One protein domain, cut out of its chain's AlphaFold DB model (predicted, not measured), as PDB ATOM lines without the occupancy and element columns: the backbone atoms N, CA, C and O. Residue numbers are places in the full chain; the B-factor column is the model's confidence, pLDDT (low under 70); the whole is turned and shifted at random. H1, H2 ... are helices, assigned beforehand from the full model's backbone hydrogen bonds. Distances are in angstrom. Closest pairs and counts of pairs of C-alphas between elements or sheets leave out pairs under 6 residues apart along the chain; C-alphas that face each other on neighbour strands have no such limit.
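This is residues 8 to 87 of the 88 residues of the protein "CO_deh_flav_C domain-containing protein" of Halomonas olivaria (UniProt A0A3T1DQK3). Three helices run back and forth as two helical hairpins that share H2: the short H1 lies side by side with H2, and the long H3 runs back along another side of H2. H1 and H3 stay apart, and after H3 the chain folds back to a single short turn, H4, near H3 and away from H1 and H2. The printed part has 80 residues, with four named helices in the order H1, H2, H3, H4 and no named strand, and its class is all helix. It is compact, with a radius of gyration of the C-alphas of 13.2 A, and its outline is rounded, spanning 35 by 29 by 18 A.

Start at Phe 8, whose C-alpha is at (35.431, 9.688, 7.444); residues 8 to 18 hold no named element. Find C-alpha 19 at (36.849, 6.081, 17.566), where H1 begins; it holds residues 19 to 25. Next comes H2, residues 32 to 45, and there you will see x rise from C-alpha 32 at (18.168, 8.266, 19.178) to C-alpha 45 at (37.384, 12.772, 16.648), 19.9 A away. H3, the longest helix, holds residues 56 to 75 and measures 29.5 A from first to last C-alpha. H4, residues 83 to 86, ends at C-alpha 86 at (15.186, 15.243, 8.185).

Look first at H1 and H2, which touch and form a hairpin; their closest C-alphas are those of Ala 21 and Ala 38, 4.2 A apart. Their lines stand at a shallow tilt of 6 degrees, opposite ways. H2 and H3 touch too and form the second hairpin, with the C-alphas of Gln 39 and Lys 64 closest at 5.1 A. These two run opposite ways at a shallow tilt of 31 degrees. H3 and H4 are close but not clearly touching; their closest C-alphas, of Leu 72 and Ala 85, are 7.9 A apart. H1 is apart from H3, and H4 is apart from both H1 and H2. In H1 and H3 every O i to N i+4 pair is within hydrogen-bond range, in H2 8 of 10 are, and H4 is too short for such a pair.

The two C-alphas farthest apart are those of Gly 27 and Val 52, at 38.6 A. Read on from residue 8 to 87 and you meet no cut in the printed part. The three links between the helices are short, the one from H2 to H3 having 10 residues. The mean pLDDT of the printed part is 92.0; look to residues 83 to 87 for the low confidence, under 70.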
ATOM      1  N   PHE A   8      35.688   8.525   8.280       97.06
ATOM      2  CA  PHE A   8      35.431   9.688   7.444       97.06
ATOM      3  C   PHE A   8      36.635  10.001   6.558       97.06
ATOM      4  O   PHE A   8      37.786   9.999   7.006       97.06
ATOM      5  N   GLY A   9      36.353  10.318   5.294       94.75
ATOM      6  CA  GLY A   9      37.275  11.006   4.393       94.75
ATOM      7  C   GLY A   9      37.006  12.512   4.403       94.75
ATOM      8  O   GLY A   9      35.872  12.941   4.591       94.75
ATOM      9  N   GLY A  10      38.044  13.334   4.220       92.00
ATOM     10  CA  GLY A  10      37.899  14.796   4.132       92.00
ATOM     11  C   GLY A  10      37.608  15.524   5.454       92.00
ATOM     12  O   GLY A  10      37.404  16.738   5.434       92.00
ATOM     13  N   MET A  11      37.607  14.807   6.583       95.00
ATOM     14  CA  MET A  11      37.488  15.362   7.944       95.00
ATOM     15  C   MET A  11      38.840  15.494   8.667       95.00
ATOM     16  O   MET A  11      38.930  16.132   9.713       95.00
ATOM     17  N   ALA A  12      39.887  14.887   8.107       93.81
ATOM     18  CA  ALA A  12      41.269  14.914   8.573       93.81
ATOM     19  C   ALA A  12      42.219  14.841   7.361       93.81
ATOM     20  O   ALA A  12      41.764  14.669   6.227       93.81
ATOM     21  N   ALA A  13      43.532  14.954   7.596       92.06
ATOM     22  CA  ALA A  13      44.548  14.896   6.537       92.06
ATOM     23  C   ALA A  13      44.535  13.567   5.756       92.06
ATOM     24  O   ALA A  13      44.810  13.541   4.559       92.06
ATOM     25  N   THR A  14      44.174  12.471   6.425       94.31
ATOM     26  CA  THR A  14      43.985  11.135   5.847       94.31
ATOM     27  C   THR A  14      42.624  10.581   6.270       94.31
ATOM     28  O   THR A  14      42.080  11.033   7.283       94.31
ATOM     29  N   PRO A  15      42.066   9.582   5.556       96.94
ATOM     30  CA  PRO A  15      40.920   8.835   6.062       96.94
ATOM     31  C   PRO A  15      41.196   8.334   7.483       96.94
ATOM     32  O   PRO A  15      42.262   7.776   7.753       96.94
ATOM     33  N   LYS A  16      40.259   8.579   8.400       97.62
ATOM     34  CA  LYS A  16      40.427   8.294   9.830       97.62
ATOM     35  C   LYS A  16      39.126   7.750  10.418       97.62
ATOM     36  O   LYS A  16      38.038   8.195  10.050       97.62
ATOM     37  N   ARG A  17      39.252   6.794  11.346       98.38
ATOM     38  CA  ARG A  17      38.138   6.273  12.150       98.38
ATOM     39  C   ARG A  17      37.694   7.261  13.228       98.38
ATOM     40  O   ARG A  17      38.531   7.921  13.844       98.38
ATOM     41  N   ALA A  18      36.390   7.319  13.459       98.25
ATOM     42  CA  ALA A  18      35.748   8.111  14.498       98.25
ATOM     43  C   ALA A  18      35.640   7.278  15.787       98.25
ATOM     44  O   ALA A  18      34.573   6.766  16.112       98.25
ATOM     45  N   LEU A  19      36.769   7.044  16.461       98.50
ATOM     46  CA  LEU A  19      36.849   6.081  17.566       98.50
ATOM     47  C   LEU A  19      35.952   6.470  18.749       98.50
ATOM     48  O   LEU A  19      35.372   5.590  19.384       98.50
ATOM     49  N   ALA A  20      35.819   7.767  19.049       98.44
ATOM     50  CA  ALA A  20      34.935   8.217  20.120       98.44
ATOM     51  C   ALA A  20      33.459   7.998  19.747       98.44
ATOM     52  O   ALA A  20      32.675   7.533  20.576       98.44
ATOM     53  N   ALA A  21      33.086   8.268  18.493       98.25
ATOM     54  CA  ALA A  21      31.738   7.996  18.001       98.25
ATOM     55  C   ALA A  21      31.417   6.490  17.935       98.25
ATOM     56  O   ALA A  21      30.317   6.080  18.301       98.25
ATOM     57  N   GLU A  22      32.368   5.651  17.517       98.44
ATOM     58  CA  GLU A  22      32.230   4.189  17.540       98.44
ATOM     59  C   GLU A  22      31.995   3.677  18.964       98.44
ATOM     60  O   GLU A  22      31.065   2.905  19.190       98.44
ATOM     61  N   ALA A  23      32.780   4.156  19.936       98.25
ATOM     62  CA  ALA A  23      32.637   3.772  21.338       98.25
ATOM     63  C   ALA A  23      31.264   4.144  21.925       98.25
ATOM     64  O   ALA A  23      30.744   3.408  22.758       98.25
ATOM     65  N   ALA A  24      30.653   5.247  21.478       97.81
ATOM     66  CA  ALA A  24      29.307   5.640  21.904       97.81
ATOM     67  C   ALA A  24      28.204   4.689  21.387       97.81
ATOM     68  O   ALA A  24      27.144   4.551  22.006       97.81
ATOM     69  N   LEU A  25      28.439   4.026  20.251       97.69
ATOM     70  CA  LEU A  25      27.479   3.113  19.628       97.69
ATOM     71  C   LEU A  25      27.730   1.642  19.972       97.69
ATOM     72  O   LEU A  25      26.790   0.844  19.941       97.69
ATOM     73  N   GLU A  26      28.968   1.260  20.276       98.12
ATOM     74  CA  GLU A  26      29.324  -0.117  20.610       98.12
ATOM     75  C   GLU A  26      28.518  -0.611  21.822       98.12
ATOM     76  O   GLU A  26      28.409   0.054  22.849       98.12
ATOM     77  N   GLY A  27      27.891  -1.782  21.701       97.25
ATOM     78  CA  GLY A  27      27.022  -2.348  22.738       97.25
ATOM     79  C   GLY A  27      25.629  -1.709  22.849       97.25
ATOM     80  O   GLY A  27      24.712  -2.369  23.338       97.25
ATOM     81  N   SER A  28      25.418  -0.499  22.328       96.06
ATOM     82  CA  SER A  28      24.140   0.226  22.406       96.06
ATOM     83  C   SER A  28      23.058  -0.358  21.490       96.06
ATOM     84  O   SER A  28      23.339  -0.890  20.411       96.06
ATOM     85  N   ALA A  29      21.788  -0.250  21.887       95.38
ATOM     86  CA  ALA A  29      20.660  -0.477  20.981       95.38
ATOM     87  C   ALA A  29      20.563   0.652  19.938       95.38
ATOM     88  O   ALA A  29      21.113   1.735  20.135       95.38
ATOM     89  N   ILE A  30      19.866   0.407  18.826       94.81
ATOM     90  CA  ILE A  30      19.600   1.436  17.810       94.81
ATOM     91  C   ILE A  30      18.574   2.408  18.406       94.81
ATOM     92  O   ILE A  30      17.379   2.131  18.403       94.81
ATOM     93  N   HIS A  31      19.061   3.494  19.007       94.44
ATOM     94  CA  HIS A  31      18.259   4.434  19.792       94.44
ATOM     95  C   HIS A  31      18.722   5.880  19.545       94.44
ATOM     96  O   HIS A  31      19.937   6.099  19.463       94.44
ATOM     97  N   PRO A  32      17.814   6.879  19.493       94.06
ATOM     98  CA  PRO A  32      18.168   8.266  19.178       94.06
ATOM     99  C   PRO A  32      19.279   8.838  20.062       94.06
ATOM    100  O   PRO A  32      20.159   9.549  19.587       94.06
ATOM    101  N   GLU A  33      19.264   8.518  21.357       96.00
ATOM    102  CA  GLU A  33      20.244   9.044  22.313       96.00
ATOM    103  C   GLU A  33      21.665   8.545  22.037       96.00
ATOM    104  O   GLU A  33      22.610   9.325  22.129       96.00
ATOM    105  N   ALA A  34      21.818   7.276  21.638       96.81
ATOM    106  CA  ALA A  34      23.121   6.714  21.291       96.81
ATOM    107  C   ALA A  34      23.691   7.394  20.036       96.81
ATOM    108  O   ALA A  34      24.868   7.750  19.995       96.81
ATOM    109  N   PHE A  35      22.843   7.652  19.035       96.81
ATOM    110  CA  PHE A  35      23.243   8.363  17.819       96.81
ATOM    111  C   PHE A  35      23.551   9.840  18.077       96.81
ATOM    112  O   PHE A  35      24.535  10.353  17.547       96.81
ATOM    113  N   ARG A  36      22.798  10.505  18.959       96.69
ATOM    114  CA  ARG A  36      23.098  11.875  19.395       96.69
ATOM    115  C   ARG A  36      24.431  11.958  20.142       96.69
ATOM    116  O   ARG A  36      25.218  12.866  19.883       96.69
ATOM    117  N   ALA A  37      24.710  11.008  21.034       97.56
ATOM    118  CA  ALA A  37      25.994  10.925  21.726       97.56
ATOM    119  C   ALA A  37      27.154  10.704  20.739       97.56
ATOM    120  O   ALA A  37      28.180  11.379  20.825       97.56
ATOM    121  N   ALA A  38      26.971   9.831  19.745       97.81
ATOM    122  CA  ALA A  38      27.965   9.604  18.699       97.81
ATOM    123  C   ALA A  38      28.207  10.852  17.829       97.81
ATOM    124  O   ALA A  38      29.354  11.186  17.538       97.81
ATOM    125  N   GLN A  39      27.151  11.599  17.478       97.31
ATOM    126  CA  GLN A  39      27.265  12.884  16.772       97.31
ATOM    127  C   GLN A  39      28.073  13.913  17.569       97.31
ATOM    128  O   GLN A  39      28.878  14.637  16.986       97.31
ATOM    129  N   GLN A  40      27.867  13.999  18.886       97.06
ATOM    130  CA  GLN A  40      28.632  14.894  19.762       97.06
ATOM    131  C   GLN A  40      30.099  14.461  19.868       97.06
ATOM    132  O   GLN A  40      30.998  15.298  19.837       97.06
ATOM    133  N   ALA A  41      30.358  13.153  19.927       97.94
ATOM    134  CA  ALA A  41      31.709  12.607  20.009       97.94
ATOM    135  C   ALA A  41      32.581  12.936  18.781       97.94
ATOM    136  O   ALA A  41      33.806  12.990  18.905       97.94
ATOM    137  N   LEU A  42      31.976  13.249  17.626       96.62
ATOM    138  CA  LEU A  42      32.709  13.689  16.432       96.62
ATOM    139  C   LEU A  42      33.556  14.942  16.664       96.62
ATOM    140  O   LEU A  42      34.587  15.094  16.009       96.62
ATOM    141  N   ASP A  43      33.151  15.810  17.592       94.88
ATOM    142  CA  ASP A  43      33.903  17.023  17.916       94.88
ATOM    143  C   ASP A  43      35.254  16.683  18.592       94.88
ATOM    144  O   ASP A  43      36.210  17.454  18.490       94.88
ATOM    145  N   ASN A  44      35.372  15.495  19.202       96.50
ATOM    146  CA  ASN A  44      36.633  14.953  19.725       96.50
ATOM    147  C   ASN A  44      37.426  14.179  18.660       96.50
ATOM    148  O   ASN A  44      38.656  14.125  18.710       96.50
ATOM    149  N   ASP A  45      36.739  13.565  17.695       96.81
ATOM    150  CA  ASP A  45      37.384  12.772  16.648       96.81
ATOM    151  C   ASP A  45      38.000  13.640  15.538       96.81
ATOM    152  O   ASP A  45      39.025  13.249  14.958       96.81
ATOM    153  N   PHE A  46      37.416  14.806  15.238       96.44
ATOM    154  CA  PHE A  46      37.778  15.608  14.067       96.44
ATOM    155  C   PHE A  46      37.823  17.118  14.317       96.44
ATOM    156  O   PHE A  46      36.938  17.712  14.926       96.44
ATOM    157  N   GLN A  47      38.817  17.765  13.705       95.38
ATOM    158  CA  GLN A  47      38.937  19.222  13.598       95.38
ATOM    159  C   GLN A  47      39.207  19.578  12.127       95.38
ATOM    160  O   GLN A  47      40.360  19.784  11.742       95.38
ATOM    161  N   PRO A  48      38.178  19.550  11.258       95.06
ATOM    162  CA  PRO A  48      38.379  19.737   9.828       95.06
ATOM    163  C   PRO A  48      38.745  21.187   9.505       95.06
ATOM    164  O   PRO A  48      38.259  22.123  10.136       95.06
ATOM    165  N   MET A  49      39.566  21.380   8.475       94.06
ATOM    166  CA  MET A  49      39.899  22.711   7.971       94.06
ATOM    167  C   MET A  49      38.816  23.231   7.018       94.06
ATOM    168  O   MET A  49      38.099  22.458   6.376       94.06
ATOM    169  N   SER A  50      38.727  24.555   6.901       95.56
ATOM    170  CA  SER A  50      37.980  25.212   5.827       95.56
ATOM    171  C   SER A  50      38.833  25.283   4.557       95.56
ATOM    172  O   SER A  50      40.018  25.598   4.631       95.56
ATOM    173  N   ASP A  51      38.228  25.049   3.395       94.00
ATOM    174  CA  ASP A  51      38.847  25.260   2.081       94.00
ATOM    175  C   ASP A  51      37.778  25.626   1.027       94.00
ATOM    176  O   ASP A  51      36.604  25.817   1.349       94.00
ATOM    177  N   VAL A  52      38.173  25.699  -0.250       93.56
ATOM    178  CA  VAL A  52      37.281  26.037  -1.380       93.56
ATOM    179  C   VAL A  52      36.113  25.062  -1.586       93.56
ATOM    180  O   VAL A  52      35.167  25.390  -2.294       93.56
ATOM    181  N   ARG A  53      36.170  23.859  -1.006       92.06
ATOM    182  CA  ARG A  53      35.115  22.840  -1.093       92.06
ATOM    183  C   ARG A  53      34.117  22.939   0.058       92.06
ATOM    184  O   ARG A  53      33.040  22.360  -0.038       92.06
ATOM    185  N   GLY A  54      34.457  23.632   1.145       94.69
ATOM    186  CA  GLY A  54      33.542  23.842   2.262       94.69
ATOM    187  C   GLY A  54      34.228  24.291   3.547       94.69
ATOM    188  O   GLY A  54      35.408  24.020   3.782       94.69
ATOM    189  N   SER A  55      33.452  24.952   4.407       97.25
ATOM    190  CA  SER A  55      33.906  25.404   5.722       97.25
ATOM    191  C   SER A  55      34.032  24.251   6.722       97.25
ATOM    192  O   SER A  55      33.380  23.213   6.591       97.25
ATOM    193  N   GLN A  56      34.821  24.466   7.774       96.38
ATOM    194  CA  GLN A  56      34.890  23.588   8.943       96.38
ATOM    195  C   GLN A  56      33.495  23.288   9.503       96.38
ATOM    196  O   GLN A  56      33.157  22.126   9.725       96.38
ATOM    197  N   HIS A  57      32.674  24.328   9.689       96.00
ATOM    198  CA  HIS A  57      31.319  24.179  10.214       96.00
ATOM    199  C   HIS A  57      30.462  23.297   9.303       96.00
ATOM    200  O   HIS A  57      29.832  22.358   9.779       96.00
ATOM    201  N   TYR A  58      30.487  23.542   7.988       96.06
ATOM    202  CA  TYR A  58      29.750  22.724   7.027       96.06
ATOM    203  C   TYR A  58      30.171  21.252   7.093       96.06
ATOM    204  O   TYR A  58      29.318  20.372   7.151       96.06
ATOM    205  N   ARG A  59      31.478  20.977   7.154       96.94
ATOM    206  CA  ARG A  59      32.014  19.611   7.255       96.94
ATOM    207  C   ARG A  59      31.573  18.912   8.545       96.94
ATOM    208  O   ARG A  59      31.152  17.759   8.496       96.94
ATOM    209  N   GLN A  60      31.602  19.615   9.677       95.44
ATOM    210  CA  GLN A  60      31.103  19.094  10.955       95.44
ATOM    211  C   GLN A  60      29.598  18.795  10.905       95.44
ATOM    212  O   GLN A  60      29.181  17.712  11.310       95.44
ATOM    213  N   GLN A  61      28.788  19.713  10.370       95.69
ATOM    214  CA  GLN A  61      27.342  19.507  10.235       95.69
ATOM    215  C   GLN A  61      27.018  18.352   9.285       95.69
ATOM    216  O   GLN A  61      26.210  17.490   9.616       95.69
ATOM    217  N   ALA A  62      27.699  18.266   8.141       95.62
ATOM    218  CA  ALA A  62      27.528  17.162   7.203       95.62
ATOM    219  C   ALA A  62      27.847  15.806   7.854       95.62
ATOM    220  O   ALA A  62      27.084  14.856   7.687       95.62
ATOM    221  N   ALA A  63      28.924  15.714   8.642       96.31
ATOM    222  CA  ALA A  63      29.258  14.495   9.375       96.31
ATOM    223  C   ALA A  63      28.169  14.110  10.395       96.31
ATOM    224  O   ALA A  63      27.781  12.944  10.454       96.31
ATOM    225  N   LYS A  64      27.617  15.081  11.138       95.06
ATOM    226  CA  LYS A  64      26.502  14.851  12.076       95.06
ATOM    227  C   LYS A  64      25.230  14.392  11.344       95.06
ATOM    228  O   LYS A  64      24.604  13.419  11.761       95.06
ATOM    229  N   ASN A  65      24.909  14.993  10.200       94.88
ATOM    230  CA  ASN A  65      23.757  14.606   9.377       94.88
ATOM    231  C   ASN A  65      23.891  13.192   8.794       94.88
ATOM    232  O   ASN A  65      22.895  12.490   8.644       94.88
ATOM    233  N   LEU A  66      25.111  12.734   8.495       94.94
ATOM    234  CA  LEU A  66      25.336  11.355   8.053       94.94
ATOM    235  C   LEU A  66      25.010  10.326   9.148       94.94
ATOM    236  O   LEU A  66      24.538   9.242   8.814       94.94
ATOM    237  N   PHE A  67      25.202  10.660  10.431       93.94
ATOM    238  CA  PHE A  67      24.738   9.813  11.539       93.94
ATOM    239  C   PHE A  67      23.216   9.779  11.642       93.94
ATOM    240  O   PHE A  67      22.664   8.705  11.860       93.94
ATOM    241  N   GLU A  68      22.546  10.914  11.438       92.25
ATOM    242  CA  GLU A  68      21.081  10.956  11.401       92.25
ATOM    243  C   GLU A  68      20.553  10.072  10.267       92.25
ATOM    244  O   GLU A  68      19.703   9.208  10.467       92.25
ATOM    245  N   ARG A  69      21.159  10.189   9.078       92.44
ATOM    246  CA  ARG A  69      20.837   9.324   7.943       92.44
ATOM    247  C   ARG A  69      21.045   7.851   8.265       92.44
ATOM    248  O   ARG A  69      20.208   7.028   7.905       92.44
ATOM    249  N   LEU A  70      22.171   7.515   8.895       92.88
ATOM    250  CA  LEU A  70      22.486   6.143   9.284       92.88
ATOM    251  C   LEU A  70      21.443   5.604  10.265       92.88
ATOM    252  O   LEU A  70      20.958   4.496  10.063       92.88
ATOM    253  N   TYR A  71      21.068   6.386  11.277       93.75
ATOM    254  CA  TYR A  71      20.032   6.020  12.238       93.75
ATOM    255  C   TYR A  71      18.707   5.695  11.539       93.75
ATOM    256  O   TYR A  71      18.178   4.597  11.703       93.75
ATOM    257  N   LEU A  72      18.224   6.608  10.693       92.31
ATOM    258  CA  LEU A  72      16.982   6.427   9.939       92.31
ATOM    259  C   LEU A  72      17.049   5.210   9.006       92.31
ATOM    260  O   LEU A  72      16.110   4.418   8.958       92.31
ATOM    261  N   SER A  73      18.182   5.012   8.326       90.94
ATOM    262  CA  SER A  73      18.394   3.855   7.441       90.94
ATOM    263  C   SER A  73      18.362   2.539   8.218       90.94
ATOM    264  O   SER A  73      17.847   1.542   7.734       90.94
ATOM    265  N   LEU A  74      18.900   2.511   9.437       91.12
ATOM    266  CA  LEU A  74      18.900   1.312  10.273       91.12
ATOM    267  C   LEU A  74      17.516   0.978  10.846       91.12
ATOM    268  O   LEU A  74      17.243  -0.189  11.117       91.12
ATOM    269  N   LEU A  75      16.650   1.980  11.028       89.81
ATOM    270  CA  LEU A  75      15.258   1.770  11.430       89.81
ATOM    271  C   LEU A  75      14.371   1.290  10.276       89.81
ATOM    272  O   LEU A  75      13.422   0.544  10.510       89.81
ATOM    273  N   ALA A  76      14.670   1.717   9.050       87.38
ATOM    274  CA  ALA A  76      13.909   1.382   7.850       87.38
ATOM    275  C   ALA A  76      14.854   0.965   6.702       87.38
ATOM    276  O   ALA A  76      15.013   1.714   5.737       87.38
ATOM    277  N   PRO A  77      15.475  -0.228   6.779       76.88
ATOM    278  CA  PRO A  77      16.555  -0.641   5.874       76.88
ATOM    279  C   PRO A  77      16.160  -0.734   4.395       76.88
ATOM    280  O   PRO A  77      17.020  -0.568   3.534       76.88
ATOM    281  N   ASP A  78      14.876  -0.939   4.097       81.25
ATOM    282  CA  ASP A  78      14.361  -1.038   2.725       81.25
ATOM    283  C   ASP A  78      13.858   0.303   2.157       81.25
ATOM    284  O   ASP A  78      13.301   0.339   1.060       81.25
ATOM    285  N   HIS A  79      14.019   1.408   2.891       74.75
ATOM    286  CA  HIS A  79      13.576   2.733   2.460       74.75
ATOM    287  C   HIS A  79      14.755   3.674   2.227       74.75
ATOM    288  O   HIS A  79      15.637   3.841   3.068       74.75
ATOM    289  N   GLU A  80      14.732   4.354   1.082       75.94
ATOM    290  CA  GLU A  80      15.653   5.453   0.827       75.94
ATOM    291  C   GLU A  80      15.365   6.598   1.809       75.94
ATOM    292  O   GLU A  80      14.240   7.092   1.906       75.94
ATOM    293  N   VAL A  81      16.389   7.034   2.549       75.00
ATOM    294  CA  VAL A  81      16.265   8.179   3.458       75.00
ATOM    295  C   VAL A  81      16.241   9.468   2.639       75.00
ATOM    296  O   VAL A  81      17.277  10.046   2.300       75.00
ATOM    297  N   MET A  82      15.030   9.902   2.312       73.69
ATOM    298  CA  MET A  82      14.742  11.097   1.525       73.69
ATOM    299  C   MET A  82      14.780  12.375   2.376       73.69
ATOM    300  O   MET A  82      14.665  12.343   3.598       73.69
ATOM    301  N   LEU A  83      14.895  13.536   1.723       66.56
ATOM    302  CA  LEU A  83      15.053  14.849   2.374       66.56
ATOM    303  C   LEU A  83      13.946  15.195   3.391       66.56
ATOM    304  O   LEU A  83      14.212  15.881   4.373       66.56
ATOM    305  N   HIS A  84      12.725  14.689   3.197       69.19
ATOM    306  CA  HIS A  84      11.608  14.891   4.128       69.19
ATOM    307  C   HIS A  84      11.770  14.140   5.459       69.19
ATOM    308  O   HIS A  84      11.105  14.488   6.427       69.19
ATOM    309  N   ALA A  85      12.665  13.150   5.533       65.00
ATOM    310  CA  ALA A  85      12.954  12.413   6.761       65.00
ATOM    311  C   ALA A  85      13.835  13.203   7.749       65.00
ATOM    312  O   ALA A  85      13.964  12.800   8.896       65.00
ATOM    313  N   TYR A  86      14.413  14.334   7.323       62.47
ATOM    314  CA  TYR A  86      15.186  15.243   8.185       62.47
ATOM    315  C   TYR A  86      14.346  16.405   8.736       62.47
ATOM    316  O   TYR A  86      14.894  17.304   9.369       62.47
ATOM    317  N   ALA A  87      13.040  16.443   8.449       52.88
ATOM    318  CA  ALA A  87      12.161  17.519   8.886       52.88
ATOM    319  C   ALA A  87      11.794  17.349  10.372       52.88
ATOM    320  O   ALA A  87      10.821  16.674  10.708       52.88
TER     321      ALA A  87